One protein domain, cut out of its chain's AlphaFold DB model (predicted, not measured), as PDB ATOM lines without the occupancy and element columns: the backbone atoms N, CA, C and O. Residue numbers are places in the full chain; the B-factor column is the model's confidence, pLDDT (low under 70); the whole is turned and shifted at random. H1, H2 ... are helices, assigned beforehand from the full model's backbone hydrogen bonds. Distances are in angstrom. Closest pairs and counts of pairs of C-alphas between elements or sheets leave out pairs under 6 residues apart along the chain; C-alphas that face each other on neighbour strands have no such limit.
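This is residues 27 to 75 of the 75 residues of an uncharacterized protein of Piscirickettsiaceae bacterium CG_4_10_14_3_um_filter_44_349 (UniProt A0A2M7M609). A long straight helix, H1, and a shorter one, H2, make a wide, open V, joined at its corner by residues 52 to 57, with nothing filling the space between the two arms. The printed part has 49 residues with two named helices, H1 then H2, and no named strand; the class is all helix. It is extended, with a radius of gyration of the C-alphas of 16.4 A, and flat, spanning 42 by 32 by 13 A.

H1, residues 28 to 51, is 34.7 A long, from C-alpha 28 at (161.775, 176.333, 164.185) to C-alpha 51 at (128.325, 168.892, 158.910). H2, residues 58 to 71, is 20.0 A long and ends with C-alpha 71 at (134.965, 170.360, 190.196).

H1 and H2 are apart, with no C-alpha of the one within 8 A of the other. The link between them, six residues, is short. In H1 and H2 every O i to N i+4 pair is within hydrogen-bond range. Residues 27 to 45, of which 28 to 45 belong to H1, stand free, and so do residues 65 to 75, of which 65 to 71 belong to H2.

The two C-alphas farthest apart, those of Ala 29 and Asn 74, are 42.7 A apart. The printed part has no cut. Its mean pLDDT is 84.7, and residues 72 to 75 are under 70.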
ATOM      1  N   ASP A  27     163.867 172.294 165.584       78.81
ATOM      2  CA  ASP A  27     163.984 173.154 164.403       78.81
ATOM      3  C   ASP A  27     162.745 174.069 164.255       78.81
ATOM      4  O   ASP A  27     161.618 173.571 164.137       78.81
ATOM      5  N   PRO A  28     162.906 175.408 164.245       78.62
ATOM      6  CA  PRO A  28     161.775 176.333 164.185       78.62
ATOM      7  C   PRO A  28     160.936 176.208 162.908       78.62
ATOM      8  O   PRO A  28     159.713 176.355 162.963       78.62
ATOM      9  N   ALA A  29     161.563 175.934 161.761       79.88
ATOM     10  CA  ALA A  29     160.853 175.803 160.491       79.88
ATOM     11  C   ALA A  29     160.036 174.503 160.452       79.88
ATOM     12  O   ALA A  29     158.893 174.489 159.987       79.88
ATOM     13  N   PHE A  30     160.585 173.428 161.008       77.12
ATOM     14  CA  PHE A  30     159.911 172.152 161.168       77.12
ATOM     15  C   PHE A  30     158.742 172.234 162.154       77.12
ATOM     16  O   PHE A  30     157.644 171.765 161.845       77.12
ATOM     17  N   ILE A  31     158.925 172.892 163.303       77.06
ATOM     18  CA  ILE A  31     157.838 173.160 164.256       77.06
ATOM     19  C   ILE A  31     156.722 173.958 163.570       77.06
ATOM     20  O   ILE A  31     155.554 173.577 163.666       77.06
ATOM     21  N   ALA A  32     157.064 175.016 162.830       78.88
ATOM     22  CA  ALA A  32     156.089 175.821 162.095       78.88
ATOM     23  C   ALA A  32     155.334 174.996 161.036       78.88
ATOM     24  O   ALA A  32     154.116 175.130 160.881       78.88
ATOM     25  N   PHE A  33     156.026 174.094 160.336       83.88
ATOM     26  CA  PHE A  33     155.399 173.160 159.404       83.88
ATOM     27  C   PHE A  33     154.403 172.227 160.111       83.88
ATOM     28  O   PHE A  33     153.258 172.108 159.666       83.88
ATOM     29  N   LEU A  34     154.798 171.604 161.227       80.62
ATOM     30  CA  LEU A  34     153.923 170.719 162.002       80.62
ATOM     31  C   LEU A  34     152.706 171.462 162.565       80.62
ATOM     32  O   LEU A  34     151.591 170.943 162.505       80.62
ATOM     33  N   GLN A  35     152.889 172.691 163.055       77.69
ATOM     34  CA  GLN A  35     151.793 173.553 163.502       77.69
ATOM     35  C   GLN A  35     150.810 173.838 162.364       77.69
ATOM     36  O   GLN A  35     149.602 173.695 162.548       77.69
ATOM     37  N   LYS A  36     151.309 174.164 161.167       83.81
ATOM     38  CA  LYS A  36     150.461 174.389 159.990       83.81
ATOM     39  C   LYS A  36     149.664 173.139 159.613       83.81
ATOM     40  O   LYS A  36     148.469 173.242 159.343       83.81
ATOM     41  N   GLN A  37     150.294 171.962 159.623       84.12
ATOM     42  CA  GLN A  37     149.605 170.693 159.359       84.12
ATOM     43  C   GLN A  37     148.530 170.399 160.408       84.12
ATOM     44  O   GLN A  37     147.414 170.020 160.051       84.12
ATOM     45  N   LYS A  38     148.834 170.631 161.690       83.75
ATOM     46  CA  LYS A  38     147.868 170.489 162.782       83.75
ATOM     47  C   LYS A  38     146.662 171.406 162.579       83.75
ATOM     48  O   LYS A  38     145.548 170.908 162.603       83.75
ATOM     49  N   ILE A  39     146.869 172.695 162.298       86.62
ATOM     50  CA  ILE A  39     145.772 173.650 162.060       86.62
ATOM     51  C   ILE A  39     144.883 173.191 160.897       86.62
ATOM     52  O   ILE A  39     143.663 173.204 161.017       86.62
ATOM     53  N   ILE A  40     145.473 172.754 159.779       89.31
ATOM     54  CA  ILE A  40     144.707 172.265 158.622       89.31
ATOM     55  C   ILE A  40     143.865 171.042 158.994       89.31
ATOM     56  O   ILE A  40     142.709 170.945 158.579       89.31
ATOM     57  N   ARG A  41     144.434 170.100 159.752       89.44
ATOM     58  CA  ARG A  41     143.712 168.911 160.211       89.44
ATOM     59  C   ARG A  41     142.582 169.288 161.167       89.44
ATOM     60  O   ARG A  41     141.453 168.876 160.930       89.44
ATOM     61  N   ASP A  42     142.877 170.098 162.176       87.12
ATOM     62  CA  ASP A  42     141.914 170.517 163.193       87.12
ATOM     63  C   ASP A  42     140.738 171.277 162.530       87.12
ATOM     64  O   ASP A  42     139.579 170.996 162.818       87.12
ATOM     65  N   LEU A  43     141.000 172.141 161.536       92.12
ATOM     66  CA  LEU A  43     139.947 172.806 160.749       92.12
ATOM     67  C   LEU A  43     139.078 171.826 159.947       92.12
ATOM     68  O   LEU A  43     137.864 172.010 159.858       92.12
ATOM     69  N   ARG A  44     139.680 170.791 159.343       92.94
ATOM     70  CA  ARG A  44     138.923 169.749 158.626       92.94
ATOM     71  C   ARG A  44     138.031 168.962 159.577       92.94
ATOM     72  O   ARG A  44     136.880 168.705 159.242       92.94
ATOM     73  N   GLU A  45     138.551 168.601 160.745       92.81
ATOM     74  CA  GLU A  45     137.791 167.908 161.786       92.81
ATOM     75  C   GLU A  45     136.614 168.766 162.265       92.81
ATOM     76  O   GLU A  45     135.483 168.283 162.264       92.81
ATOM     77  N   SER A  46     136.836 170.053 162.560       89.75
ATOM     78  CA  SER A  46     135.761 170.982 162.936       89.75
ATOM     79  C   SER A  46     134.696 171.127 161.847       89.75
ATOM     80  O   SER A  46     133.505 171.175 162.146       89.75
ATOM     81  N   PHE A  47     135.097 171.160 160.574       92.75
ATOM     82  CA  PHE A  47     134.145 171.220 159.467       92.75
ATOM     83  C   PHE A  47     133.282 169.953 159.373       92.75
ATOM     84  O   PHE A  47     132.071 170.045 159.189       92.75
ATOM     85  N   ILE A  48     133.881 168.770 159.542       94.06
ATOM     86  CA  ILE A  48     133.152 167.494 159.554       94.06
ATOM     87  C   ILE A  48     132.189 167.430 160.746       94.06
ATOM     88  O   ILE A  48     131.038 167.027 160.584       94.06
ATOM     89  N   GLN A  49     132.629 167.859 161.930       91.75
ATOM     90  CA  GLN A  49     131.780 167.936 163.122       91.75
ATOM     91  C   GLN A  49     130.570 168.841 162.880       91.75
ATOM     92  O   GLN A  49     129.444 168.439 163.165       91.75
ATOM     93  N   LEU A  50     130.782 170.011 162.270       91.00
ATOM     94  CA  LEU A  50     129.704 170.920 161.883       91.00
ATOM     95  C   LEU A  50     128.709 170.256 160.922       91.00
ATOM     96  O   LEU A  50     127.504 170.320 161.155       91.00
ATOM     97  N   GLN A  51     129.191 169.589 159.868       93.81
ATOM     98  CA  GLN A  51     128.325 168.892 158.910       93.81
ATOM     99  C   GLN A  51     127.503 167.771 159.553       93.81
ATOM    100  O   GLN A  51     126.356 167.552 159.169       93.81
ATOM    101  N   ASN A  52     128.074 167.083 160.540       94.12
ATOM    102  CA  ASN A  52     127.420 165.991 161.251       94.12
ATOM    103  C   ASN A  52     126.539 166.463 162.422       94.12
ATOM    104  O   ASN A  52     126.018 165.625 163.155       94.12
ATOM    105  N   GLY A  53     126.398 167.777 162.637       90.12
ATOM    106  CA  GLY A  53     125.663 168.334 163.777       90.12
ATOM    107  C   GLY A  53     126.320 168.060 165.136       90.12
ATOM    108  O   GLY A  53     125.670 168.177 166.167       90.12
ATOM    109  N   GLN A  54     127.604 167.697 165.156       88.88
ATOM    110  CA  GLN A  54     128.405 167.452 166.359       88.88
ATOM    111  C   GLN A  54     128.969 168.769 166.910       88.88
ATOM    112  O   GLN A  54     130.170 168.910 167.135       88.88
ATOM    113  N   THR A  55     128.098 169.759 167.081       86.81
ATOM    114  CA  THR A  55     128.444 171.081 167.608       86.81
ATOM    115  C   THR A  55     127.769 171.292 168.945       86.81
ATOM    116  O   THR A  55     126.595 170.965 169.090       86.81
ATOM    117  N   LEU A  56     128.492 171.887 169.887       86.25
ATOM    118  CA  LEU A  56     127.914 172.349 171.142       86.25
ATOM    119  C   LEU A  56     127.337 173.753 170.949       86.25
ATOM    120  O   LEU A  56     127.957 174.609 170.313       86.25
ATOM    121  N   SER A  57     126.158 173.985 171.509       87.81
ATOM    122  CA  SER A  57     125.597 175.320 171.686       87.81
ATOM    123  C   SER A  57     126.377 176.104 172.743       87.81
ATOM    124  O   SER A  57     127.079 175.537 173.580       87.81
ATOM    125  N   SER A  58     126.239 177.430 172.730       88.50
ATOM    126  CA  SER A  58     126.892 178.303 173.713       88.50
ATOM    127  C   SER A  58     126.540 177.941 175.158       88.50
ATOM    128  O   SER A  58     127.415 177.999 176.021       88.50
ATOM    129  N   ASP A  59     125.295 177.533 175.409       91.44
ATOM    130  CA  ASP A  59     124.824 177.153 176.744       91.44
ATOM    131  C   ASP A  59     125.477 175.840 177.199       91.44
ATOM    132  O   ASP A  59     125.988 175.751 178.314       91.44
ATOM    133  N   GLU A  60     125.567 174.846 176.309       89.00
ATOM    134  CA  GLU A  60     126.260 173.580 176.585       89.00
ATOM    135  C   GLU A  60     127.759 173.787 176.832       89.00
ATOM    136  O   GLU A  60     128.343 173.152 177.715       89.00
ATOM    137  N   VAL A  61     128.392 174.699 176.086       88.00
ATOM    138  CA  VAL A  61     129.794 175.067 176.313       88.00
ATOM    139  C   VAL A  61     129.953 175.710 177.689       88.00
ATOM    140  O   VAL A  61     130.837 175.298 178.442       88.00
ATOM    141  N   PHE A  62     129.104 176.680 178.038       90.06
ATOM    142  CA  PHE A  62     129.177 177.380 179.320       90.06
ATOM    143  C   PHE A  62     129.045 176.419 180.505       90.06
ATOM    144  O   PHE A  62     129.908 176.420 181.382       90.06
ATOM    145  N   GLU A  63     128.030 175.554 180.489       90.88
ATOM    146  CA  GLU A  63     127.816 174.551 181.535       90.88
ATOM    147  C   GLU A  63     129.005 173.591 181.660       90.88
ATOM    148  O   GLU A  63     129.470 173.308 182.765       90.88
ATOM    149  N   SER A  64     129.575 173.140 180.534       88.19
ATOM    150  CA  SER A  64     130.722 172.224 180.560       88.19
ATOM    151  C   SER A  64     131.960 172.838 181.231       88.19
ATOM    152  O   SER A  64     132.639 172.176 182.020       88.19
ATOM    153  N   VAL A  65     132.223 174.122 180.962       89.56
ATOM    154  CA  VAL A  65     133.351 174.865 181.535       89.56
ATOM    155  C   VAL A  65     133.089 175.187 183.002       89.56
ATOM    156  O   VAL A  65     133.975 175.008 183.837       89.56
ATOM    157  N   TYR A  66     131.873 175.626 183.335       88.88
ATOM    158  CA  TYR A  66     131.481 175.928 184.707       88.88
ATOM    159  C   TYR A  66     131.634 174.702 185.617       88.88
ATOM    160  O   TYR A  66     132.290 174.784 186.657       88.88
ATOM    161  N   MET A  67     131.132 173.542 185.184       88.44
ATOM    162  CA  MET A  67     131.247 172.289 185.934       88.44
ATOM    163  C   MET A  67     132.700 171.837 186.117       88.44
ATOM    164  O   MET A  67     133.057 171.357 187.193       88.44
ATOM    165  N   GLN A  68     133.563 172.019 185.112       89.12
ATOM    166  CA  GLN A  68     134.998 171.740 185.257       89.12
ATOM    167  C   GLN A  68     135.662 172.635 186.308       89.12
ATOM    168  O   GLN A  68     136.468 172.152 187.102       89.12
ATOM    169  N   LEU A  69     135.332 173.928 186.322       87.12
ATOM    170  CA  LEU A  69     135.919 174.888 187.256       87.12
ATOM    171  C   LEU A  69     135.442 174.671 188.696       87.12
ATOM    172  O   LEU A  69     136.232 174.827 189.623       87.12
ATOM    173  N   GLU A  70     134.177 174.307 188.897       83.88
ATOM    174  CA  GLU A  70     133.645 173.982 190.225       83.88
ATOM    175  C   GLU A  70     134.147 172.622 190.734       83.88
ATOM    176  O   GLU A  70     134.447 172.483 191.919       83.88
ATOM    177  N   GLY A  71     134.325 171.633 189.851       75.62
ATOM    178  CA  GLY A  71     134.965 170.360 190.196       75.62
ATOM    179  C   GLY A  71     136.420 170.540 190.642       75.62
ATOM    180  O   GLY A  71     136.807 170.032 191.687       75.62
ATOM    181  N   ALA A  72     137.194 171.357 189.922       68.38
ATOM    182  CA  ALA A  72     138.601 171.630 190.227       68.38
ATOM    183  C   ALA A  72     138.842 172.455 191.509       68.38
ATOM    184  O   ALA A  72     139.981 172.566 191.949       68.38
ATOM    185  N   LYS A  73     137.805 173.068 192.096       62.53
ATOM    186  CA  LYS A  73     137.895 173.751 193.400       62.53
ATOM    187  C   LYS A  73     137.689 172.815 194.593       62.53
ATOM    188  O   LYS A  73     137.955 173.230 195.719       62.53
ATOM    189  N   ASN A  74     137.157 171.616 194.359       58.22
ATOM    190  CA  ASN A  74     136.815 170.649 195.403       58.22
ATOM    191  C   ASN A  74     137.846 169.507 195.539       58.22
ATOM    192  O   ASN A  74     137.643 168.633 196.383       58.22
ATOM    193  N   ASP A  75     138.932 169.552 194.758       51.47
ATOM    194  CA  ASP A  75     140.128 168.696 194.842       51.47
ATOM    195  C   ASP A  75     141.333 169.496 195.378       51.47
ATOM    196  O   ASP A  75     142.161 168.910 196.115       51.47
TER     197      ASP A  75